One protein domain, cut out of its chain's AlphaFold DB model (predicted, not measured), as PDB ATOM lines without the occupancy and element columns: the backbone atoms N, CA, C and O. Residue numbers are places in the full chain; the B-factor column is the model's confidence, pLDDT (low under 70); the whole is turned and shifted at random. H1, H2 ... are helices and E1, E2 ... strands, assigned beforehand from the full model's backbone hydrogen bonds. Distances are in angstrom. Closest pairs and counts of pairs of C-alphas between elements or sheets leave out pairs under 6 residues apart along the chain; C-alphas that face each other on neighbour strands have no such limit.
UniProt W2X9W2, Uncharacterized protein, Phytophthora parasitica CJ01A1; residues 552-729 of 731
ATOM      1  N   LYS A 552      26.139 -45.957 -23.867       96.38
ATOM      2  CA  LYS A 552      26.566 -46.897 -22.824       96.38
ATOM      3  C   LYS A 552      26.527 -46.203 -21.481       96.38
ATOM      4  O   LYS A 552      27.025 -45.091 -21.368       96.38
ATOM      5  N   GLY A 553      25.987 -46.844 -20.462       96.38
ATOM      6  CA  GLY A 553      25.831 -46.185 -19.180       96.38
ATOM      7  C   GLY A 553      25.673 -47.153 -18.034       96.38
ATOM      8  O   GLY A 553      25.648 -48.362 -18.235       96.38
ATOM      9  N   LEU A 554      25.607 -46.580 -16.842       98.12
ATOM     10  CA  LEU A 554      25.380 -47.290 -15.594       98.12
ATOM     11  C   LEU A 554      23.894 -47.195 -15.241       98.12
ATOM     12  O   LEU A 554      23.354 -46.093 -15.172       98.12
ATOM     13  N   LEU A 555      23.264 -48.339 -15.004       98.19
ATOM     14  CA  LEU A 555      21.935 -48.425 -14.414       98.19
ATOM     15  C   LEU A 555      22.059 -48.948 -12.988       98.19
ATOM     16  O   LEU A 555      22.858 -49.852 -12.731       98.19
ATOM     17  N   MET A 556      21.281 -48.397 -12.062       96.69
ATOM     18  CA  MET A 556      21.205 -48.937 -10.707       96.69
ATOM     19  C   MET A 556      19.775 -48.951 -10.178       96.69
ATOM     20  O   MET A 556      18.990 -48.041 -10.437       96.69
ATOM     21  N   ASP A 557      19.456 -49.981  -9.403       95.19
ATOM     22  CA  ASP A 557      18.158 -50.152  -8.750       95.19
ATOM     23  C   ASP A 557      18.334 -50.842  -7.391       95.19
ATOM     24  O   ASP A 557      19.275 -51.607  -7.195       95.19
ATOM     25  N   SER A 558      17.433 -50.611  -6.435       91.50
ATOM     26  CA  SER A 558      17.561 -51.214  -5.097       91.50
ATOM     27  C   SER A 558      17.233 -52.715  -5.064       91.50
ATOM     28  O   SER A 558      17.650 -53.423  -4.142       91.50
ATOM     29  N   ARG A 559      16.494 -53.228  -6.058       91.62
ATOM     30  CA  ARG A 559      15.948 -54.596  -6.075       91.62
ATOM     31  C   ARG A 559      16.372 -55.411  -7.291       91.62
ATOM     32  O   ARG A 559      16.392 -56.639  -7.193       91.62
ATOM     33  N   HIS A 560      16.720 -54.763  -8.395       94.88
ATOM     34  CA  HIS A 560      16.995 -55.423  -9.667       94.88
ATOM     35  C   HIS A 560      18.478 -55.391 -10.047       94.88
ATOM     36  O   HIS A 560      19.212 -54.461  -9.729       94.88
ATOM     37  N   GLU A 561      18.903 -56.427 -10.766       96.88
ATOM     38  CA  GLU A 561      20.233 -56.564 -11.355       96.88
ATOM     39  C   GLU A 561      20.115 -57.231 -12.728       96.88
ATOM     40  O   GLU A 561      19.328 -58.162 -12.911       96.88
ATOM     41  N   ASP A 562      20.896 -56.748 -13.690       97.12
ATOM     42  CA  ASP A 562      21.104 -57.371 -14.997       97.12
ATOM     43  C   ASP A 562      22.428 -56.859 -15.582       97.12
ATOM     44  O   ASP A 562      22.515 -55.794 -16.204       97.12
ATOM     45  N   GLU A 563      23.489 -57.643 -15.390       94.81
ATOM     46  CA  GLU A 563      24.830 -57.303 -15.871       94.81
ATOM     47  C   GLU A 563      24.886 -57.117 -17.398       94.81
ATOM     48  O   GLU A 563      25.739 -56.379 -17.891       94.81
ATOM     49  N   SER A 564      23.973 -57.728 -18.169       96.12
ATOM     50  CA  SER A 564      23.978 -57.625 -19.637       96.12
ATOM     51  C   SER A 564      23.661 -56.214 -20.143       96.12
ATOM     52  O   SER A 564      24.018 -55.859 -21.271       96.12
ATOM     53  N   ILE A 565      23.028 -55.401 -19.296       96.19
ATOM     54  CA  ILE A 565      22.676 -54.008 -19.567       96.19
ATOM     55  C   ILE A 565      23.342 -53.026 -18.595       96.19
ATOM     56  O   ILE A 565      22.932 -51.866 -18.553       96.19
ATOM     57  N   GLU A 566      24.357 -53.479 -17.847       97.56
ATOM     58  CA  GLU A 566      25.030 -52.705 -16.793       97.56
ATOM     59  C   GLU A 566      24.053 -52.186 -15.720       97.56
ATOM     60  O   GLU A 566      24.201 -51.062 -15.236       97.56
ATOM     61  N   LEU A 567      23.049 -53.001 -15.368       97.88
ATOM     62  CA  LEU A 567      22.131 -52.774 -14.250       97.88
ATOM     63  C   LEU A 567      22.656 -53.460 -12.993       97.88
ATOM     64  O   LEU A 567      22.729 -54.687 -12.925       97.88
ATOM     65  N   HIS A 568      23.000 -52.658 -11.991       97.62
ATOM     66  CA  HIS A 568      23.589 -53.116 -10.737       97.62
ATOM     67  C   HIS A 568      22.635 -52.873  -9.569       97.62
ATOM     68  O   HIS A 568      22.074 -51.785  -9.438       97.62
ATOM     69  N   ARG A 569      22.487 -53.867  -8.689       96.69
ATOM     70  CA  ARG A 569      21.643 -53.726  -7.505       96.69
ATOM     71  C   ARG A 569      22.347 -52.912  -6.417       96.69
ATOM     72  O   ARG A 569      23.197 -53.448  -5.708       96.69
ATOM     73  N   GLU A 570      21.958 -51.654  -6.241       94.50
ATOM     74  CA  GLU A 570      22.524 -50.732  -5.252       94.50
ATOM     75  C   GLU A 570      21.419 -49.968  -4.510       94.50
ATOM     76  O   GLU A 570      20.518 -49.400  -5.124       94.50
ATOM     77  N   PHE A 571      21.514 -49.900  -3.180       91.88
ATOM     78  CA  PHE A 571      20.709 -48.976  -2.379       91.88
ATOM     79  C   PHE A 571      21.458 -47.646  -2.257       91.88
ATOM     80  O   PHE A 571      22.489 -47.565  -1.583       91.88
ATOM     81  N   ILE A 572      20.992 -46.625  -2.973       91.62
ATOM     82  CA  ILE A 572      21.702 -45.352  -3.106       91.62
ATOM     83  C   ILE A 572      21.299 -44.417  -1.968       91.62
ATOM     84  O   ILE A 572      20.123 -44.147  -1.755       91.62
ATOM     85  N   THR A 573      22.299 -43.883  -1.277       93.94
ATOM     86  CA  THR A 573      22.156 -42.872  -0.230       93.94
ATOM     87  C   THR A 573      22.956 -41.635  -0.609       93.94
ATOM     88  O   THR A 573      23.863 -41.687  -1.447       93.94
ATOM     89  N   ARG A 574      22.677 -40.503   0.038       93.38
ATOM     90  CA  ARG A 574      23.427 -39.258  -0.180       93.38
ATOM     91  C   ARG A 574      24.935 -39.453   0.030       93.38
ATOM     92  O   ARG A 574      25.743 -38.830  -0.656       93.38
ATOM     93  N   GLU A 575      25.320 -40.313   0.968       94.00
ATOM     94  CA  GLU A 575      26.705 -40.555   1.370       94.00
ATOM     95  C   GLU A 575      27.441 -41.518   0.428       94.00
ATOM     96  O   GLU A 575      28.635 -41.330   0.178       94.00
ATOM     97  N   ASN A 576      26.762 -42.540  -0.106       95.12
ATOM     98  CA  ASN A 576      27.403 -43.527  -0.983       95.12
ATOM     99  C   ASN A 576      27.359 -43.143  -2.471       95.12
ATOM    100  O   ASN A 576      28.143 -43.677  -3.260       95.12
ATOM    101  N   PHE A 577      26.513 -42.179  -2.843       94.69
ATOM    102  CA  PHE A 577      26.235 -41.852  -4.232       94.69
ATOM    103  C   PHE A 577      27.489 -41.491  -5.038       94.69
ATOM    104  O   PHE A 577      27.805 -42.116  -6.052       94.69
ATOM    105  N   MET A 578      28.271 -40.521  -4.562       96.56
ATOM    106  CA  MET A 578      29.490 -40.100  -5.254       96.56
ATOM    107  C   MET A 578      30.581 -41.187  -5.300       96.56
ATOM    108  O   MET A 578      31.172 -41.369  -6.373       96.56
ATOM    109  N   PRO A 579      30.866 -41.937  -4.213       97.81
ATOM    110  CA  PRO A 579      31.736 -43.115  -4.272       97.81
ATOM    111  C   PRO A 579      31.317 -44.154  -5.324       97.81
ATOM    112  O   PRO A 579      32.174 -44.668  -6.052       97.81
ATOM    113  N   LEU A 580      30.014 -44.429  -5.477       97.31
ATOM    114  CA  LEU A 580      29.522 -45.347  -6.512       97.31
ATOM    115  C   LEU A 580      29.917 -44.858  -7.911       97.31
ATOM    116  O   LEU A 580      30.537 -45.604  -8.672       97.31
ATOM    117  N   LEU A 581      29.637 -43.592  -8.227       97.00
ATOM    118  CA  LEU A 581      29.911 -43.028  -9.551       97.00
ATOM    119  C   LEU A 581      31.409 -42.907  -9.851       97.00
ATOM    120  O   LEU A 581      31.864 -43.216 -10.951       97.00
ATOM    121  N   THR A 582      32.193 -42.446  -8.879       96.75
ATOM    122  CA  THR A 582      33.565 -41.976  -9.129       96.75
ATOM    123  C   THR A 582      34.657 -42.962  -8.739       96.75
ATOM    124  O   THR A 582      35.820 -42.761  -9.108       96.75
ATOM    125  N   GLU A 583      34.309 -44.036  -8.031       96.75
ATOM    126  CA  GLU A 583      35.259 -45.055  -7.582       96.75
ATOM    127  C   GLU A 583      34.856 -46.429  -8.112       96.75
ATOM    128  O   GLU A 583      35.564 -46.981  -8.961       96.75
ATOM    129  N   LYS A 584      33.697 -46.947  -7.680       97.81
ATOM    130  CA  LYS A 584      33.222 -48.296  -8.035       97.81
ATOM    131  C   LYS A 584      32.944 -48.424  -9.535       97.81
ATOM    132  O   LYS A 584      33.506 -49.299 -10.197       97.81
ATOM    133  N   TYR A 585      32.160 -47.500 -10.089       97.25
ATOM    134  CA  TYR A 585      31.713 -47.514 -11.485       97.25
ATOM    135  C   TYR A 585      32.389 -46.464 -12.368       97.25
ATOM    136  O   TYR A 585      31.950 -46.208 -13.489       97.25
ATOM    137  N   ARG A 586      33.538 -45.927 -11.939       95.69
ATOM    138  CA  ARG A 586      34.296 -44.878 -12.652       95.69
ATOM    139  C   ARG A 586      34.617 -45.176 -14.123       95.69
ATOM    140  O   ARG A 586      34.988 -44.281 -14.872       95.69
ATOM    141  N   ARG A 587      34.578 -46.451 -14.530       95.31
ATOM    142  CA  ARG A 587      34.805 -46.879 -15.923       95.31
ATOM    143  C   ARG A 587      33.618 -46.572 -16.838       95.31
ATOM    144  O   ARG A 587      33.828 -46.438 -18.038       95.31
ATOM    145  N   LEU A 588      32.411 -46.492 -16.281       95.81
ATOM    146  CA  LEU A 588      31.164 -46.207 -16.994       95.81
ATOM    147  C   LEU A 588      30.776 -44.726 -16.900       95.81
ATOM    148  O   LEU A 588      30.044 -44.234 -17.753       95.81
ATOM    149  N   VAL A 589      31.291 -44.015 -15.890       97.06
ATOM    150  CA  VAL A 589      30.907 -42.635 -15.577       97.06
ATOM    151  C   VAL A 589      32.075 -41.676 -15.845       97.06
ATOM    152  O   VAL A 589      32.954 -41.520 -14.993       97.06
ATOM    153  N   PRO A 590      32.140 -41.038 -17.029       95.88
ATOM    154  CA  PRO A 590      33.128 -39.996 -17.289       95.88
ATOM    155  C   PRO A 590      32.794 -38.707 -16.527       95.88
ATOM    156  O   PRO A 590      31.649 -38.470 -16.149       95.88
ATOM    157  N   GLN A 591      33.796 -37.838 -16.357       94.81
ATOM    158  CA  GLN A 591      33.604 -36.534 -15.715       94.81
ATOM    159  C   GLN A 591      32.603 -35.659 -16.487       94.81
ATOM    160  O   GLN A 591      31.719 -35.084 -15.874       94.81
ATOM    161  N   ASP A 592      32.710 -35.567 -17.816       93.69
ATOM    162  CA  ASP A 592      31.799 -34.772 -18.661       93.69
ATOM    163  C   ASP A 592      30.644 -35.662 -19.168       93.69
ATOM    164  O   ASP A 592      30.486 -35.898 -20.368       93.69
ATOM    165  N   LEU A 593      29.909 -36.251 -18.216       98.06
ATOM    166  CA  LEU A 593      28.790 -37.171 -18.444       98.06
ATOM    167  C   LEU A 593      27.718 -36.509 -19.324       98.06
ATOM    168  O   LEU A 593      27.352 -35.362 -19.099       98.06
ATOM    169  N   ASP A 594      27.174 -37.213 -20.320       98.56
ATOM    170  CA  ASP A 594      26.139 -36.615 -21.166       98.56
ATOM    171  C   ASP A 594      24.792 -36.523 -20.435       98.56
ATOM    172  O   ASP A 594      24.203 -35.443 -20.414       98.56
ATOM    173  N   LEU A 595      24.334 -37.610 -19.802       98.75
ATOM    174  CA  LEU A 595      23.024 -37.680 -19.144       98.75
ATOM    175  C   LEU A 595      23.108 -38.260 -17.725       98.75
ATOM    176  O   LEU A 595      23.681 -39.329 -17.531       98.75
ATOM    177  N   LEU A 596      22.485 -37.589 -16.761       98.56
ATOM    178  CA  LEU A 596      22.185 -38.119 -15.428       98.56
ATOM    179  C   LEU A 596      20.667 -38.106 -15.222       98.56
ATOM    180  O   LEU A 596      20.055 -37.063 -15.410       98.56
ATOM    181  N   SER A 597      20.065 -39.223 -14.833       98.25
ATOM    182  CA  SER A 597      18.633 -39.321 -14.529       98.25
ATOM    183  C   SER A 597      18.452 -39.850 -13.108       98.25
ATOM    184  O   SER A 597      19.002 -40.900 -12.775       98.25
ATOM    185  N   ILE A 598      17.743 -39.097 -12.268       96.19
ATOM    186  CA  ILE A 598      17.454 -39.426 -10.866       96.19
ATOM    187  C   ILE A 598      15.937 -39.534 -10.726       96.19
ATOM    188  O   ILE A 598      15.248 -38.540 -10.933       96.19
ATOM    189  N   ASP A 599      15.463 -40.737 -10.425       91.25
ATOM    190  CA  ASP A 599      14.043 -41.076 -10.342       91.25
ATOM    191  C   ASP A 599      13.906 -42.145  -9.244       91.25
ATOM    192  O   ASP A 599      14.149 -43.326  -9.479       91.25
ATOM    193  N   VAL A 600      13.768 -41.717  -7.986       89.69
ATOM    194  CA  VAL A 600      13.739 -42.607  -6.806       89.69
ATOM    195  C   VAL A 600      12.546 -42.333  -5.882       89.69
ATOM    196  O   VAL A 600      12.606 -42.691  -4.699       89.69
ATOM    197  N   ASP A 601      11.496 -41.680  -6.390       88.75
ATOM    198  CA  ASP A 601      10.222 -41.328  -5.742       88.75
ATOM    199  C   ASP A 601      10.310 -40.329  -4.569       88.75
ATOM    200  O   ASP A 601       9.388 -39.546  -4.319       88.75
ATOM    201  N   PHE A 602      11.389 -40.353  -3.780       93.62
ATOM    202  CA  PHE A 602      11.438 -39.702  -2.470       93.62
ATOM    203  C   PHE A 602      12.652 -38.787  -2.256       93.62
ATOM    204  O   PHE A 602      12.500 -37.588  -2.008       93.62
ATOM    205  N   ASN A 603      13.875 -39.322  -2.317       94.62
ATOM    206  CA  ASN A 603      15.098 -38.606  -1.918       94.62
ATOM    207  C   ASN A 603      15.809 -37.861  -3.066       94.62
ATOM    208  O   ASN A 603      16.955 -37.426  -2.906       94.62
ATOM    209  N   ASP A 604      15.146 -37.670  -4.202       95.56
ATOM    210  CA  ASP A 604      15.687 -37.151  -5.466       95.56
ATOM    211  C   ASP A 604      16.466 -35.846  -5.299       95.56
ATOM    212  O   ASP A 604      17.612 -35.721  -5.743       95.56
ATOM    213  N   PHE A 605      15.888 -34.881  -4.575       97.69
ATOM    214  CA  PHE A 605      16.542 -33.601  -4.300       97.69
ATOM    215  C   PHE A 605      17.847 -33.774  -3.516       97.69
ATOM    216  O   PHE A 605      18.841 -33.102  -3.796       97.69
ATOM    217  N   TRP A 606      17.869 -34.675  -2.533       97.25
ATOM    218  CA  TRP A 606      19.036 -34.896  -1.683       97.25
ATOM    219  C   TRP A 606      20.158 -35.613  -2.423       97.25
ATOM    220  O   TRP A 606      21.320 -35.254  -2.225       97.25
ATOM    221  N   LEU A 607      19.818 -36.564  -3.299       96.19
ATOM    222  CA  LEU A 607      20.778 -37.229  -4.178       96.19
ATOM    223  C   LEU A 607      21.375 -36.246  -5.185       96.19
ATOM    224  O   LEU A 607      22.598 -36.171  -5.314       96.19
ATOM    225  N   LEU A 608      20.541 -35.421  -5.827       97.44
ATOM    226  CA  LEU A 608      21.016 -34.371  -6.728       97.44
ATOM    227  C   LEU A 608      21.936 -33.383  -6.000       97.44
ATOM    228  O   LEU A 608      23.009 -33.037  -6.493       97.44
ATOM    229  N   ASN A 609      21.548 -32.949  -4.799       97.31
ATOM    230  CA  ASN A 609      22.336 -32.014  -4.001       97.31
ATOM    231  C   ASN A 609      23.666 -32.606  -3.498       97.31
ATOM    232  O   ASN A 609      24.556 -31.852  -3.111       97.31
ATOM    233  N   ALA A 610      23.820 -33.933  -3.522       96.88
ATOM    234  CA  ALA A 610      25.061 -34.628  -3.187       96.88
ATOM    235  C   ALA A 610      26.072 -34.670  -4.345       96.88
ATOM    236  O   ALA A 610      27.229 -35.035  -4.123       96.88
ATOM    237  N   VAL A 611      25.649 -34.347  -5.574       96.69
ATOM    238  CA  VAL A 611      26.507 -34.440  -6.760       96.69
ATOM    239  C   VAL A 611      27.670 -33.457  -6.648       96.69
ATOM    240  O   VAL A 611      27.493 -32.240  -6.696       96.69
ATOM    241  N   ASP A 612      28.891 -33.984  -6.577       97.06
ATOM    242  CA  ASP A 612      30.103 -33.184  -6.726       97.06
ATOM    243  C   ASP A 612      30.371 -32.917  -8.214       97.06
ATOM    244  O   ASP A 612      31.010 -33.708  -8.921       97.06
ATOM    245  N   LEU A 613      29.900 -31.751  -8.667       97.50
ATOM    246  CA  LEU A 613      30.017 -31.279 -10.047       97.50
ATOM    247  C   LEU A 613      31.464 -31.098 -10.528       97.50
ATOM    248  O   LEU A 613      31.692 -30.972 -11.731       97.50
ATOM    249  N   THR A 614      32.456 -31.110  -9.629       96.50
ATOM    250  CA  THR A 614      33.872 -31.084 -10.027       96.50
ATOM    251  C   THR A 614      34.364 -32.453 -10.492       96.50
ATOM    252  O   THR A 614      35.292 -32.526 -11.300       96.50
ATOM    253  N   ARG A 615      33.736 -33.542 -10.027       97.44
ATOM    254  CA  ARG A 615      34.103 -34.926 -10.365       97.44
ATOM    255  C   ARG A 615      33.197 -35.539 -11.424       97.44
ATOM    256  O   ARG A 615      33.685 -36.321 -12.236       97.44
ATOM    257  N   VAL A 616      31.914 -35.188 -11.421       97.31
ATOM    258  CA  VAL A 616      30.933 -35.597 -12.433       97.31
ATOM    259  C   VAL A 616      30.067 -34.386 -12.750       97.31
ATOM    260  O   VAL A 616      29.315 -33.931 -11.902       97.31
ATOM    261  N   SER A 617      30.167 -33.869 -13.968       96.62
ATOM    262  CA  SER A 617      29.423 -32.713 -14.458       96.62
ATOM    263  C   SER A 617      28.515 -33.146 -15.611       96.62
ATOM    264  O   SER A 617      28.928 -33.077 -16.773       96.62
ATOM    265  N   PRO A 618      27.290 -33.622 -15.319       98.19
ATOM    266  CA  PRO A 618      26.349 -34.025 -16.353       98.19
ATOM    267  C   PRO A 618      26.008 -32.854 -17.271       98.19
ATOM    268  O   PRO A 618      25.874 -31.720 -16.816       98.19
ATOM    269  N   ARG A 619      25.822 -33.098 -18.563       98.44
ATOM    270  CA  ARG A 619      25.419 -32.055 -19.515       98.44
ATOM    271  C   ARG A 619      23.909 -31.846 -19.509       98.44
ATOM    272  O   ARG A 619      23.453 -30.710 -19.640       98.44
ATOM    273  N   VAL A 620      23.164 -32.931 -19.311       98.75
ATOM    274  CA  VAL A 620      21.715 -32.956 -19.109       98.75
ATOM    275  C   VAL A 620      21.414 -33.732 -17.830       98.75
ATOM    276  O   VAL A 620      22.028 -34.770 -17.575       98.75
ATOM    277  N   ILE A 621      20.485 -33.218 -17.028       98.75
ATOM    278  CA  ILE A 621      19.984 -33.857 -15.810       98.75
ATOM    279  C   ILE A 621      18.468 -34.019 -15.942       98.75
ATOM    280  O   ILE A 621      17.787 -33.076 -16.343       98.75
ATOM    281  N   ILE A 622      17.956 -35.195 -15.600       98.62
ATOM    282  CA  ILE A 622      16.529 -35.474 -15.428       98.62
ATOM    283  C   ILE A 622      16.303 -35.745 -13.947       98.62
ATOM    284  O   ILE A 622      17.107 -36.443 -13.324       98.62
ATOM    285  N   VAL A 623      15.246 -35.160 -13.398       97.81
ATOM    286  CA  VAL A 623      14.809 -35.412 -12.027       97.81
ATOM    287  C   VAL A 623      13.318 -35.655 -11.978       97.81
ATOM    288  O   VAL A 623      12.563 -34.937 -12.647       97.81
ATOM    289  N   GLU A 624      12.928 -36.589 -11.123       96.31
ATOM    290  CA  GLU A 624      11.549 -36.729 -10.704       96.31
ATOM    291  C   GLU A 624      11.153 -35.581  -9.757       96.31
ATOM    292  O   GLU A 624      11.922 -35.129  -8.899       96.31
ATOM    293  N   VAL A 625       9.949 -35.048  -9.951       97.12
ATOM    294  CA  VAL A 625       9.405 -33.902  -9.228       97.12
ATOM    295  C   VAL A 625       8.015 -34.206  -8.684       97.12
ATOM    296  O   VAL A 625       7.224 -34.937  -9.266       97.12
ATOM    297  N   ASN A 626       7.660 -33.538  -7.592       97.06
ATOM    298  CA  ASN A 626       6.308 -33.551  -7.065       97.06
ATOM    299  C   ASN A 626       5.513 -32.345  -7.592       97.06
ATOM    300  O   ASN A 626       5.584 -31.239  -7.041       97.06
ATOM    301  N   ALA A 627       4.717 -32.566  -8.643       96.25
ATOM    302  CA  ALA A 627       3.860 -31.538  -9.238       96.25
ATOM    303  C   ALA A 627       2.661 -31.100  -8.372       96.25
ATOM    304  O   ALA A 627       2.012 -30.111  -8.724       96.25
ATOM    305  N   HIS A 628       2.361 -31.769  -7.246       96.56
ATOM    306  CA  HIS A 628       1.320 -31.305  -6.310       96.56
ATOM    307  C   HIS A 628       1.738 -30.031  -5.583       96.56
ATOM    308  O   HIS A 628       0.891 -29.265  -5.124       96.56
ATOM    309  N   ILE A 629       3.046 -29.811  -5.443       97.31
ATOM    310  CA  ILE A 629       3.574 -28.651  -4.741       97.31
ATOM    311  C   ILE A 629       3.486 -27.435  -5.673       97.31
ATOM    312  O   ILE A 629       3.946 -27.520  -6.816       97.31
ATOM    313  N   PRO A 630       2.919 -26.301  -5.220       97.06
ATOM    314  CA  PRO A 630       2.813 -25.105  -6.044       97.06
ATOM    315  C   PRO A 630       4.164 -24.650  -6.629       97.06
ATOM    316  O   PRO A 630       5.188 -24.725  -5.947       97.06
ATOM    317  N   PRO A 631       4.187 -24.107  -7.862       97.00
ATOM    318  CA  PRO A 631       5.424 -23.734  -8.558       97.00
ATOM    319  C   PRO A 631       6.227 -22.617  -7.879       97.00
ATOM    320  O   PRO A 631       7.378 -22.383  -8.233       97.00
ATOM    321  N   ASN A 632       5.642 -21.902  -6.923       96.56
ATOM    322  CA  ASN A 632       6.297 -20.851  -6.147       96.56
ATOM    323  C   ASN A 632       6.830 -21.340  -4.785       96.56
ATOM    324  O   ASN A 632       7.407 -20.544  -4.044       96.56
ATOM    325  N   GLU A 633       6.650 -22.617  -4.440       97.94
ATOM    326  CA  GLU A 633       7.085 -23.186  -3.165       97.94
ATOM    327  C   GLU A 633       8.301 -24.092  -3.341       97.94
ATOM    328  O   GLU A 633       8.188 -25.204  -3.845       97.94
ATOM    329  N   ALA A 634       9.464 -23.639  -2.872       98.25
ATOM    330  CA  ALA A 634      10.701 -24.414  -2.880       98.25
ATOM    331  C   ALA A 634      10.811 -25.284  -1.621       98.25
ATOM    332  O   ALA A 634      11.401 -24.891  -0.612       98.25
ATOM    333  N   ARG A 635      10.211 -26.472  -1.679       97.94
ATOM    334  CA  ARG A 635      10.271 -27.466  -0.599       97.94
ATOM    335  C   ARG A 635      10.456 -28.891  -1.120       97.94
ATOM    336  O   ARG A 635      10.157 -29.175  -2.280       97.94
ATOM    337  N   THR A 636      10.956 -29.761  -0.252       98.06
ATOM    338  CA  THR A 636      11.194 -31.194  -0.485       98.06
ATOM    339  C   THR A 636      10.946 -31.977   0.800       98.06
ATOM    340  O   THR A 636      10.948 -31.392   1.887       98.06
ATOM    341  N   VAL A 637      10.719 -33.286   0.703       96.12
ATOM    342  CA  VAL A 637      10.624 -34.161   1.883       96.12
ATOM    343  C   VAL A 637      11.914 -34.141   2.713       96.12
ATOM    344  O   VAL A 637      13.006 -33.871   2.200       96.12
ATOM    345  N   GLN A 638      11.807 -34.407   4.018       95.50
ATOM    346  CA  GLN A 638      12.983 -34.617   4.864       95.50
ATOM    347  C   GLN A 638      13.774 -35.844   4.383       95.50
ATOM    348  O   GLN A 638      13.180 -36.886   4.141       95.50
ATOM    349  N   TYR A 639      15.104 -35.715   4.281       95.31
ATOM    350  CA  TYR A 639      15.978 -36.842   3.947       95.31
ATOM    351  C   TYR A 639      15.795 -37.987   4.944       95.31
ATOM    352  O   TYR A 639      15.921 -37.761   6.155       95.31
ATOM    353  N   ASP A 640      15.549 -39.179   4.421       92.50
ATOM    354  CA  ASP A 640      15.411 -40.408   5.195       92.50
ATOM    355  C   ASP A 640      15.878 -41.589   4.338       92.50
ATOM    356  O   ASP A 640      15.289 -41.876   3.301       92.50
ATOM    357  N   ASP A 641      16.964 -42.240   4.742       90.75
ATOM    358  CA  ASP A 641      17.539 -43.427   4.104       90.75
ATOM    359  C   ASP A 641      17.376 -44.690   4.961       90.75
ATOM    360  O   ASP A 641      18.114 -45.665   4.798       90.75
ATOM    361  N   SER A 642      16.405 -44.678   5.876       86.00
ATOM    362  CA  SER A 642      16.140 -45.799   6.773       86.00
ATOM    363  C   SER A 642      15.723 -47.053   5.998       86.00
ATOM    364  O   SER A 642      14.797 -47.045   5.185       86.00
ATOM    365  N   GLU A 643      16.388 -48.171   6.294       76.62
ATOM    366  CA  GLU A 643      16.132 -49.479   5.667       76.62
ATOM    367  C   GLU A 643      14.770 -50.094   6.053       76.62
ATOM    368  O   GLU A 643      14.344 -51.082   5.455       76.62
ATOM    369  N   ASP A 644      14.073 -49.530   7.047       75.38
ATOM    370  CA  ASP A 644      12.743 -49.969   7.488       75.38
ATOM    371  C   ASP A 644      11.602 -49.506   6.560       75.38
ATOM    372  O   ASP A 644      10.449 -49.898   6.756       75.38
ATOM    373  N   GLY A 645      11.931 -48.725   5.525       70.44
ATOM    374  CA  GLY A 645      11.006 -48.255   4.500       70.44
ATOM    375  C   GLY A 645      10.346 -46.913   4.811       70.44
ATOM    376  O   GLY A 645       9.565 -46.452   3.981       70.44
ATOM    377  N   SER A 646      10.656 -46.256   5.940       75.88
ATOM    378  CA  SER A 646      10.127 -44.909   6.230       75.88
ATOM    379  C   SER A 646      10.644 -43.836   5.265       75.88
ATOM    380  O   SER A 646       9.980 -42.824   5.057       75.88
ATOM    381  N   GLY A 647      11.795 -44.091   4.635       79.69
ATOM    382  CA  GLY A 647      12.424 -43.243   3.624       79.69
ATOM    383  C   GLY A 647      11.964 -43.474   2.182       79.69
ATOM    384  O   GLY A 647      12.696 -43.153   1.247       79.69
ATOM    385  N   SER A 648      10.789 -44.076   1.987       86.00
ATOM    386  CA  SER A 648      10.207 -44.354   0.674       86.00
ATOM    387  C   SER A 648       8.806 -43.761   0.580       86.00
ATOM    388  O   SER A 648       8.128 -43.567   1.591       86.00
ATOM    389  N   TRP A 649       8.366 -43.469  -0.640       89.25
ATOM    390  CA  TRP A 649       7.001 -43.030  -0.868       89.25
ATOM    391  C   TRP A 649       6.009 -44.162  -0.558       89.25
ATOM    392  O   TRP A 649       6.223 -45.326  -0.892       89.25
ATOM    393  N   ASP A 650       4.897 -43.813   0.089       85.69
ATOM    394  CA  ASP A 650       3.869 -44.765   0.513       85.69
ATOM    395  C   ASP A 650       3.027 -45.330  -0.650       85.69
ATOM    396  O   ASP A 650       2.270 -46.285  -0.464       85.69
ATOM    397  N   GLY A 651       3.173 -44.762  -1.851       86.00
ATOM    398  CA  GLY A 651       2.483 -45.177  -3.068       86.00
ATOM    399  C   GLY A 651       1.050 -44.653  -3.200       86.00
ATOM    400  O   GLY A 651       0.367 -45.004  -4.167       86.00
ATOM    401  N   PHE A 652       0.555 -43.850  -2.248       84.69
ATOM    402  CA  PHE A 652      -0.837 -43.382  -2.252       84.69
ATOM    403  C   PHE A 652      -1.052 -41.929  -1.820       84.69
ATOM    404  O   PHE A 652      -2.126 -41.404  -2.104       84.69
ATOM    405  N   SER A 653      -0.108 -41.267  -1.152       90.50
ATOM    406  CA  SER A 653      -0.249 -39.870  -0.723       90.50
ATOM    407  C   SER A 653       0.501 -38.895  -1.629       90.50
ATOM    408  O   SER A 653       1.445 -39.257  -2.324       90.50
ATOM    409  N   ALA A 654       0.119 -37.618  -1.601       93.50
ATOM    410  CA  ALA A 654       0.831 -36.543  -2.297       93.50
ATOM    411  C   ALA A 654       2.144 -36.104  -1.604       93.50
ATOM    412  O   ALA A 654       2.759 -35.114  -2.015       93.50
ATOM    413  N   TYR A 655       2.574 -36.795  -0.542       94.81
ATOM    414  CA  TYR A 655       3.777 -36.472   0.224       94.81
ATOM    415  C   TYR A 655       4.970 -37.324  -0.239       94.81
ATOM    416  O   TYR A 655       5.194 -38.430   0.243       94.81
ATOM    417  N   PHE A 656       5.731 -36.786  -1.188       94.69
ATOM    418  CA  PHE A 656       6.937 -37.402  -1.747       94.69
ATOM    419  C   PHE A 656       7.813 -36.355  -2.445       94.69
ATOM    420  O   PHE A 656       7.356 -35.233  -2.695       94.69
ATOM    421  N   GLY A 657       9.060 -36.716  -2.746       95.69
ATOM    422  CA  GLY A 657       9.962 -35.956  -3.609       95.69
ATOM    423  C   GLY A 657      10.161 -34.468  -3.274       95.69
ATOM    424  O   GLY A 657       9.981 -33.985  -2.147       95.69
ATOM    425  N   GLY A 658      10.562 -33.723  -4.307       97.38
ATOM    426  CA  GLY A 658      10.817 -32.284  -4.263       97.38
ATOM    427  C   GLY A 658       9.973 -31.492  -5.260       97.38
ATOM    428  O   GLY A 658       9.608 -31.973  -6.325       97.38
ATOM    429  N   SER A 659       9.672 -30.241  -4.928       98.19
ATOM    430  CA  SER A 659       8.994 -29.300  -5.833       98.19
ATOM    431  C   SER A 659       9.850 -28.918  -7.046       98.19
ATOM    432  O   SER A 659      11.074 -28.812  -6.946       98.19
ATOM    433  N   VAL A 660       9.210 -28.560  -8.166       98.38
ATOM    434  CA  VAL A 660       9.907 -27.985  -9.338       98.38
ATOM    435  C   VAL A 660      10.734 -26.754  -8.945       98.38
ATOM    436  O   VAL A 660      11.849 -26.569  -9.434       98.38
ATOM    437  N   ALA A 661      10.232 -25.930  -8.019       98.50
ATOM    438  CA  ALA A 661      10.939 -24.758  -7.510       98.50
ATOM    439  C   ALA A 661      12.232 -25.108  -6.754       98.50
ATOM    440  O   ALA A 661      13.247 -24.435  -6.948       98.50
ATOM    441  N   ALA A 662      12.229 -26.170  -5.941       98.44
ATOM    442  CA  ALA A 662      13.426 -26.651  -5.251       98.44
ATOM    443  C   ALA A 662      14.536 -27.012  -6.252       98.44
ATOM    444  O   ALA A 662      15.651 -26.485  -6.169       98.44
ATOM    445  N   PHE A 663      14.215 -27.837  -7.251       98.38
ATOM    446  CA  PHE A 663      15.167 -28.234  -8.292       98.38
ATOM    447  C   PHE A 663      15.607 -27.056  -9.168       98.38
ATOM    448  O   PHE A 663      16.788 -26.926  -9.490       98.38
ATOM    449  N   TYR A 664      14.689 -26.145  -9.501       98.25
ATOM    450  CA  TYR A 664      14.999 -24.911 -10.222       98.25
ATOM    451  C   TYR A 664      16.051 -24.064  -9.492       98.25
ATOM    452  O   TYR A 664      17.033 -23.630 -10.103       98.25
ATOM    453  N   HIS A 665      15.894 -23.855  -8.180       97.56
ATOM    454  CA  HIS A 665      16.862 -23.095  -7.389       97.56
ATOM    455  C   HIS A 665      18.204 -23.811  -7.256       97.56
ATOM    456  O   HIS A 665      19.244 -23.148  -7.325       97.56
ATOM    457  N   TRP A 666      18.202 -25.140  -7.115       98.12
ATOM    458  CA  TRP A 666      19.436 -25.922  -7.171       98.12
ATOM    459  C   TRP A 666      20.150 -25.713  -8.511       98.12
ATOM    460  O   TRP A 666      21.332 -25.363  -8.523       98.12
ATOM    461  N   GLY A 667      19.431 -25.830  -9.631       97.81
ATOM    462  CA  GLY A 667      19.998 -25.659 -10.967       97.81
ATOM    463  C   GLY A 667      20.593 -24.266 -11.163       97.81
ATOM    464  O   GLY A 667      21.763 -24.138 -11.526       97.81
ATOM    465  N   ALA A 668      19.840 -23.217 -10.815       96.06
ATOM    466  CA  ALA A 668      20.291 -21.833 -10.941       96.06
ATOM    467  C   ALA A 668      21.563 -21.533 -10.123       96.06
ATOM    468  O   ALA A 668      22.424 -20.785 -10.586       96.06
ATOM    469  N   ARG A 669      21.708 -22.129  -8.928       96.06
ATOM    470  CA  ARG A 669      22.911 -21.990  -8.081       96.06
ATOM    471  C   ARG A 669      24.113 -22.770  -8.630       96.06
ATOM    472  O   ARG A 669      25.245 -22.349  -8.414       96.06
ATOM    473  N   ASN A 670      23.870 -23.865  -9.349       97.50
ATOM    474  CA  ASN A 670      24.895 -24.805  -9.809       97.50
ATOM    475  C   ASN A 670      25.196 -24.730 -11.319       97.50
ATOM    476  O   ASN A 670      25.900 -25.580 -11.860       97.50
ATOM    477  N   GLY A 671      24.690 -23.708 -12.016       97.38
ATOM    478  CA  GLY A 671      24.985 -23.483 -13.435       97.38
ATOM    479  C   GLY A 671      24.140 -24.309 -14.408       97.38
ATOM    480  O   GLY A 671      24.520 -24.451 -15.568       97.38
ATOM    481  N   TYR A 672      22.976 -24.802 -13.991       98.31
ATOM    482  CA  TYR A 672      22.012 -25.519 -14.828       98.31
ATOM    483  C   TYR A 672      20.747 -24.695 -15.055       98.31
ATOM    484  O   TYR A 672      20.290 -23.961 -14.178       98.31
ATOM    485  N   SER A 673      20.165 -24.844 -16.241       97.88
ATOM    486  CA  SER A 673      18.892 -24.231 -16.596       97.88
ATOM    487  C   SER A 673      17.786 -25.273 -16.693       97.88
ATOM    488  O   SER A 673      17.970 -26.274 -17.383       97.88
ATOM    489  N   LEU A 674      16.642 -25.022 -16.049       97.94
ATOM    490  CA  LEU A 674      15.424 -25.809 -16.263       97.94
ATOM    491  C   LEU A 674      14.879 -25.474 -17.659       97.94
ATOM    492  O   LEU A 674      14.600 -24.308 -17.943       97.94
ATOM    493  N   VAL A 675      14.753 -26.475 -18.533       97.75
ATOM    494  CA  VAL A 675      14.322 -26.262 -19.928       97.75
ATOM    495  C   VAL A 675      12.932 -26.813 -20.222       97.75
ATOM    496  O   VAL A 675      12.257 -26.278 -21.098       97.75
ATOM    497  N   TYR A 676      12.493 -27.855 -19.510       97.88
ATOM    498  CA  TYR A 676      11.197 -28.491 -19.743       97.88
ATOM    499  C   TYR A 676      10.751 -29.340 -18.549       97.88
ATOM    500  O   TYR A 676      11.596 -29.847 -17.818       97.88
ATOM    501  N   CYS A 677       9.443 -29.522 -18.389       97.75
ATOM    502  CA  CYS A 677       8.840 -30.554 -17.547       97.75
ATOM    503  C   CYS A 677       7.739 -31.222 -18.367       97.75
ATOM    504  O   CYS A 677       6.980 -30.520 -19.042       97.75
ATOM    505  N   GLU A 678       7.685 -32.550 -18.346       96.38
ATOM    506  CA  GLU A 678       6.736 -33.299 -19.171       96.38
ATOM    507  C   GLU A 678       5.279 -33.146 -18.678       96.38
ATOM    508  O   GLU A 678       5.012 -32.538 -17.632       96.38
ATOM    509  N   SER A 679       4.308 -33.561 -19.495       95.44
ATOM    510  CA  SER A 679       2.891 -33.236 -19.285       95.44
ATOM    511  C   SER A 679       2.170 -34.015 -18.184       95.44
ATOM    512  O   SER A 679       1.066 -33.619 -17.800       95.44
ATOM    513  N   HIS A 680       2.772 -35.078 -17.662       94.06
ATOM    514  CA  HIS A 680       2.268 -35.897 -16.564       94.06
ATOM    515  C   HIS A 680       2.634 -35.317 -15.190       94.06
ATOM    516  O   HIS A 680       1.994 -35.659 -14.193       94.06
ATOM    517  N   GLY A 681       3.597 -34.389 -15.137       95.12
ATOM    518  CA  GLY A 681       4.023 -33.717 -13.908       95.12
ATOM    519  C   GLY A 681       4.952 -34.569 -13.036       95.12
ATOM    520  O   GLY A 681       4.976 -34.382 -11.823       95.12
ATOM    521  N   VAL A 682       5.680 -35.495 -13.654       95.25
ATOM    522  CA  VAL A 682       6.587 -36.460 -13.029       95.25
ATOM    523  C   VAL A 682       8.039 -36.051 -13.244       95.25
ATOM    524  O   VAL A 682       8.775 -35.954 -12.277       95.25
ATOM    525  N   ASN A 683       8.459 -35.732 -14.476       97.19
ATOM    526  CA  ASN A 683       9.879 -35.526 -14.796       97.19
ATOM    527  C   ASN A 683      10.196 -34.120 -15.337       97.19
ATOM    528  O   ASN A 683       9.502 -33.573 -16.200       97.19
ATOM    529  N   CYS A 684      11.305 -33.537 -14.871       98.12
ATOM    530  CA  CYS A 684      11.829 -32.256 -15.351       98.12
ATOM    531  C   CYS A 684      13.269 -32.370 -15.868       98.12
ATOM    532  O   CYS A 684      14.093 -33.122 -15.353       98.12
ATOM    533  N   PHE A 685      13.584 -31.555 -16.876       98.62
ATOM    534  CA  PHE A 685      14.826 -31.590 -17.640       98.62
ATOM    535  C   PHE A 685      15.646 -30.327 -17.413       98.62
ATOM    536  O   PHE A 685      15.189 -29.204 -17.650       98.62
ATOM    537  N   PHE A 686      16.902 -30.524 -17.042       98.62
ATOM    538  CA  PHE A 686      17.889 -29.482 -16.830       98.62
ATOM    539  C   PHE A 686      19.043 -29.645 -17.809       98.62
ATOM    540  O   PHE A 686      19.507 -30.754 -18.064       98.62
ATOM    541  N   VAL A 687      19.555 -28.534 -18.328       98.56
ATOM    542  CA  VAL A 687      20.738 -28.525 -19.199       98.56
ATOM    543  C   VAL A 687      21.770 -27.568 -18.626       98.56
ATOM    544  O   VAL A 687      21.431 -26.477 -18.162       98.56
ATOM    545  N   ARG A 688      23.044 -27.965 -18.654       97.88
ATOM    546  CA  ARG A 688      24.146 -27.120 -18.187       97.88
ATOM    547  C   ARG A 688      24.201 -25.825 -19.010       97.88
ATOM    548  O   ARG A 688      24.101 -25.839 -20.237       97.88
ATOM    549  N   SER A 689      24.314 -24.681 -18.345       96.69
ATOM    550  CA  SER A 689      24.119 -23.370 -18.986       96.69
ATOM    551  C   SER A 689      25.251 -23.016 -19.958       96.69
ATOM    552  O   SER A 689      25.022 -22.316 -20.941       96.69
ATOM    553  N   ASP A 690      26.465 -23.528 -19.729       95.81
ATOM    554  CA  ASP A 690      27.593 -23.430 -20.668       95.81
ATOM    555  C   ASP A 690      27.328 -24.217 -21.961       95.81
ATOM    556  O   ASP A 690      27.676 -23.756 -23.046       95.81
ATOM    557  N   VAL A 691      26.663 -25.371 -21.856       96.06
ATOM    558  CA  VAL A 691      26.256 -26.207 -22.991       96.06
ATOM    559  C   VAL A 691      25.169 -25.520 -23.822       96.06
ATOM    560  O   VAL A 691      25.199 -25.606 -25.049       96.06
ATOM    561  N   LEU A 692      24.243 -24.803 -23.179       95.00
ATOM    562  CA  LEU A 692      23.263 -23.953 -23.868       95.00
ATOM    563  C   LEU A 692      23.877 -22.658 -24.426       95.00
ATOM    564  O   LEU A 692      23.310 -22.044 -25.327       95.00
ATOM    565  N   GLY A 693      25.006 -22.209 -23.874       92.94
ATOM    566  CA  GLY A 693      25.592 -20.896 -24.154       92.94
ATOM    567  C   GLY A 693      24.838 -19.722 -23.514       92.94
ATOM    568  O   GLY A 693      25.140 -18.568 -23.819       92.94
ATOM    569  N   ALA A 694      23.861 -19.989 -22.640       91.62
ATOM    570  CA  ALA A 694      23.069 -18.984 -21.937       91.62
ATOM    571  C   ALA A 694      22.437 -19.554 -20.657       91.62
ATOM    572  O   ALA A 694      22.167 -20.750 -20.558       91.62
ATOM    573  N   ASN A 695      22.141 -18.675 -19.696       91.00
ATOM    574  CA  ASN A 695      21.330 -19.010 -18.526       91.00
ATOM    575  C   ASN A 695      19.840 -18.834 -18.865       91.00
ATOM    576  O   ASN A 695      19.309 -17.723 -18.803       91.00
ATOM    577  N   VAL A 696      19.179 -19.928 -19.247       93.25
ATOM    578  CA  VAL A 696      17.759 -19.935 -19.633       93.25
ATOM    579  C   VAL A 696      16.837 -19.793 -18.418       93.25
ATOM    580  O   VAL A 696      15.758 -19.214 -18.549       93.25
ATOM    581  N   SER A 697      17.285 -20.185 -17.218       89.12
ATOM    582  CA  SER A 697      16.522 -19.968 -15.979       89.12
ATOM    583  C   SER A 697      16.217 -18.491 -15.711       89.12
ATOM    584  O   SER A 697      15.251 -18.164 -15.036       89.12
ATOM    585  N   ALA A 698      16.987 -17.556 -16.278       88.94
ATOM    586  CA  ALA A 698      16.697 -16.127 -16.148       88.94
ATOM    587  C   ALA A 698      15.385 -15.691 -16.836       88.94
ATOM    588  O   ALA A 698      14.885 -14.603 -16.555       88.94
ATOM    589  N   VAL A 699      14.851 -16.500 -17.758       92.81
ATOM    590  CA  VAL A 699      13.665 -16.172 -18.570       92.81
ATOM    591  C   VAL A 699      12.571 -17.239 -18.523       92.81
ATOM    592  O   VAL A 699      11.447 -16.971 -18.949       92.81
ATOM    593  N   LEU A 700      12.882 -18.431 -18.010       94.44
ATOM    594  CA  LEU A 700      11.940 -19.519 -17.769       94.44
ATOM    595  C   LEU A 700      12.077 -20.005 -16.330       94.44
ATOM    596  O   LEU A 700      13.155 -20.421 -15.916       94.44
ATOM    597  N   GLY A 701      10.974 -19.979 -15.586       95.69
ATOM    598  CA  GLY A 701      10.896 -20.497 -14.228       95.69
ATOM    599  C   GLY A 701       9.834 -21.590 -14.073       95.69
ATOM    600  O   GLY A 701       9.154 -21.956 -15.041       95.69
ATOM    601  N   PRO A 702       9.661 -22.097 -12.841       97.25
ATOM    602  CA  PRO A 702       8.689 -23.142 -12.529       97.25
ATOM    603  C   PRO A 702       7.260 -22.794 -12.959       97.25
ATOM    604  O   PRO A 702       6.575 -23.635 -13.525       97.25
ATOM    605  N   GLU A 703       6.812 -21.547 -12.792       96.00
ATOM    606  CA  GLU A 703       5.452 -21.129 -13.176       96.00
ATOM    607  C   GLU A 703       5.166 -21.309 -14.678       96.00
ATOM    608  O   GLU A 703       4.038 -21.612 -15.087       96.00
ATOM    609  N   GLN A 704       6.189 -21.127 -15.519       96.06
ATOM    610  CA  GLN A 704       6.065 -21.276 -16.966       96.06
ATOM    611  C   GLN A 704       6.131 -22.738 -17.411       96.06
ATOM    612  O   GLN A 704       5.524 -23.056 -18.438       96.06
ATOM    613  N   LEU A 705       6.837 -23.600 -16.671       96.94
ATOM    614  CA  LEU A 705       7.194 -24.955 -17.102       96.94
ATOM    615  C   LEU A 705       6.449 -26.074 -16.368       96.94
ATOM    616  O   LEU A 705       6.187 -27.100 -16.982       96.94
ATOM    617  N   GLN A 706       6.065 -25.883 -15.106       97.12
ATOM    618  CA  GLN A 706       5.371 -26.904 -14.326       97.12
ATOM    619  C   GLN A 706       3.980 -27.190 -14.905       97.12
ATOM    620  O   GLN A 706       3.155 -26.286 -15.109       97.12
ATOM    621  N   ASN A 707       3.716 -28.475 -15.127       95.31
ATOM    622  CA  ASN A 707       2.380 -29.005 -15.353       95.31
ATOM    623  C   ASN A 707       1.757 -29.436 -14.014       95.31
ATOM    624  O   ASN A 707       2.492 -29.784 -13.090       95.31
ATOM    625  N   PRO A 708       0.422 -29.352 -13.867       94.44
ATOM    626  CA  PRO A 708      -0.250 -29.951 -12.718       94.44
ATOM    627  C   PRO A 708      -0.090 -31.483 -12.744       94.44
ATOM    628  O   PRO A 708       0.223 -32.029 -13.803       94.44
ATOM    629  N   PRO A 709      -0.352 -32.177 -11.622       93.69
ATOM    630  CA  PRO A 709      -0.387 -33.633 -11.604       93.69
ATOM    631  C   PRO A 709      -1.337 -34.181 -12.674       93.69
ATOM    632  O   PRO A 709      -2.493 -33.762 -12.768       93.69
ATOM    633  N   ASN A 710      -0.829 -35.099 -13.487       92.44
ATOM    634  CA  ASN A 710      -1.570 -35.788 -14.535       92.44
ATOM    635  C   ASN A 710      -1.023 -37.218 -14.662       92.44
ATOM    636  O   ASN A 710      -0.608 -37.667 -15.734       92.44
ATOM    637  N   PHE A 711      -0.979 -37.937 -13.535       87.94
ATOM    638  CA  PHE A 711      -0.345 -39.250 -13.497       87.94
ATOM    639  C   PHE A 711      -1.001 -40.194 -14.498       87.94
ATOM    640  O   PHE A 711      -2.228 -40.287 -14.606       87.94
ATOM    641  N   PHE A 712      -0.141 -40.881 -15.245       83.12
ATOM    642  CA  PHE A 712      -0.509 -41.842 -16.278       83.12
ATOM    643  C   PHE A 712      -1.356 -41.291 -17.447       83.12
ATOM    644  O   PHE A 712      -1.896 -42.077 -18.230       83.12
ATOM    645  N   GLY A 713      -1.480 -39.963 -17.568       84.38
ATOM    646  CA  GLY A 713      -2.180 -39.287 -18.661       84.38
ATOM    647  C   GLY A 713      -3.694 -39.255 -18.465       84.38
ATOM    648  O   GLY A 713      -4.439 -39.086 -19.425       84.38
ATOM    649  N   GLN A 714      -4.158 -39.477 -17.231       82.56
ATOM    650  CA  GLN A 714      -5.573 -39.678 -16.895       82.56
ATOM    651  C   GLN A 714      -6.176 -38.527 -16.075       82.56
ATOM    652  O   GLN A 714      -7.310 -38.629 -15.608       82.56
ATOM    653  N   GLY A 715      -5.432 -37.438 -15.872       86.50
ATOM    654  CA  GLY A 715      -5.829 -36.325 -15.008       86.50
ATOM    655  C   GLY A 715      -5.849 -36.685 -13.521       86.50
ATOM    656  O   GLY A 715      -6.521 -36.017 -12.738       86.50
ATOM    657  N   TRP A 716      -5.160 -37.759 -13.131       86.62
ATOM    658  CA  TRP A 716      -5.112 -38.217 -11.748       86.62
ATOM    659  C   TRP A 716      -4.058 -37.482 -10.924       86.62
ATOM    660  O   TRP A 716      -3.024 -37.046 -11.430       86.62
ATOM    661  N   SER A 717      -4.330 -37.409  -9.623       91.50
ATOM    662  CA  SER A 717      -3.469 -36.852  -8.584       91.50
ATOM    663  C   SER A 717      -3.541 -37.732  -7.339       91.50
ATOM    664  O   SER A 717      -4.555 -38.397  -7.112       91.50
ATOM    665  N   TYR A 718      -2.515 -37.686  -6.496       89.69
ATOM    666  CA  TYR A 718      -2.572 -38.324  -5.188       89.69
ATOM    667  C   TYR A 718      -3.316 -37.433  -4.183       89.69
ATOM    668  O   TYR A 718      -3.233 -36.202  -4.257       89.69
ATOM    669  N   PRO A 719      -4.079 -38.020  -3.250       89.00
ATOM    670  CA  PRO A 719      -4.716 -37.274  -2.180       89.00
ATOM    671  C   PRO A 719      -3.681 -36.657  -1.230       89.00
ATOM    672  O   PRO A 719      -2.655 -37.257  -0.904       89.00
ATOM    673  N   ASP A 720      -3.993 -35.466  -0.721       87.56
ATOM    674  CA  ASP A 720      -3.201 -34.794   0.313       87.56
ATOM    675  C   ASP A 720      -3.507 -35.385   1.703       87.56
ATOM    676  O   ASP A 720      -4.168 -34.782   2.552       87.56
ATOM    677  N   THR A 721      -3.101 -36.640   1.912       87.38
ATOM    678  CA  THR A 721      -3.250 -37.344   3.190       87.38
ATOM    679  C   THR A 721      -2.027 -37.115   4.065       87.38
ATOM    680  O   THR A 721      -0.979 -37.737   3.888       87.38
ATOM    681  N   TRP A 722      -2.169 -36.224   5.043       87.19
ATOM    682  CA  TRP A 722      -1.104 -35.895   5.984       87.19
ATOM    683  C   TRP A 722      -0.958 -36.938   7.102       87.19
ATOM    684  O   TRP A 722      -1.934 -37.261   7.782       87.19
ATOM    685  N   GLN A 723       0.269 -37.404   7.356       86.75
ATOM    686  CA  GLN A 723       0.604 -38.270   8.492       86.75
ATOM    687  C   GLN A 723       1.499 -37.538   9.502       86.75
ATOM    688  O   GLN A 723       2.206 -36.591   9.168       86.75
ATOM    689  N   SER A 724       1.503 -37.976  10.764       86.00
ATOM    690  CA  SER A 724       2.198 -37.266  11.855       86.00
ATOM    691  C   SER A 724       3.717 -37.160  11.691       86.00
ATOM    692  O   SER A 724       4.326 -36.291  12.308       86.00
ATOM    693  N   HIS A 725       4.328 -38.048  10.906       84.50
ATOM    694  CA  HIS A 725       5.765 -38.048  10.631       84.50
ATOM    695  C   HIS A 725       6.133 -37.278   9.349       84.50
ATOM    696  O   HIS A 725       7.315 -37.046   9.110       84.50
ATOM    697  N   HIS A 726       5.152 -36.850   8.542       91.19
ATOM    698  CA  HIS A 726       5.409 -36.049   7.348       91.19
ATOM    699  C   HIS A 726       6.015 -34.695   7.736       91.19
ATOM    700  O   HIS A 726       5.594 -34.045   8.699       91.19
ATOM    701  N   LYS A 727       7.017 -34.246   6.976       93.06
ATOM    702  CA  LYS A 727       7.717 -32.987   7.219       93.06
ATOM    703  C   LYS A 727       8.350 -32.429   5.947       93.06
ATOM    704  O   LYS A 727       9.309 -32.974   5.409       93.06
ATOM    705  N   TRP A 728       7.884 -31.252   5.546       95.81
ATOM    706  CA  TRP A 728       8.507 -30.477   4.476       95.81
ATOM    707  C   TRP A 728       9.758 -29.729   4.958       95.81
ATOM    708  O   TRP A 728       9.769 -29.126   6.036       95.81
ATOM    709  N   VAL A 729      10.795 -29.720   4.122       97.56
ATOM    710  CA  VAL A 729      12.020 -28.923   4.259       97.56
ATOM    711  C   VAL A 729      12.038 -27.863   3.160       97.56
ATOM    712  O   VAL A 729      11.940 -28.198   1.985       97.56
TER     713      VAL A 729
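What this domain is: This is residues 552 to 729 of the 731 residues of an uncharacterized protein of Phytophthora parasitica CJ01A1 (UniProt W2X9W2). Little is regular: a twisted sheet, E3 E4 E7 E6, has H2 and H3 over one face, with E1 and E2 paired beyond E3, and long loops. Five named helices and seven strands, a mixed class, hold 66 of 178 printed residues. It is compact, with radius of gyration of the C-alphas 16.2 A and spans 43 by 43 by 29 A.

How they stand to each other: E3, residues 595 to 598, H2, 604 to 609, and E4, 620 to 624, make a strand-helix-strand unit, parallel strands with a helix between, crossover right-handed; N 596 and O 620 are 3.0 A apart. E7, 683 to 688, forms a hairpin with E6, 672 to 677, N 673 and O 687 being 2.8 A apart. H3, 660 to 670, lies over E7 at height 8.9 A.

Where its parts are: E1, 552 to 557, has C-alpha 552 at (26.566, -46.897, -22.824); H5, 702 to 705, has C-alpha 705 at (7.194, -24.955, -17.102).

The domain as a whole: The printed part has no cut, one long link, 638 to 659, and no pLDDT under 70.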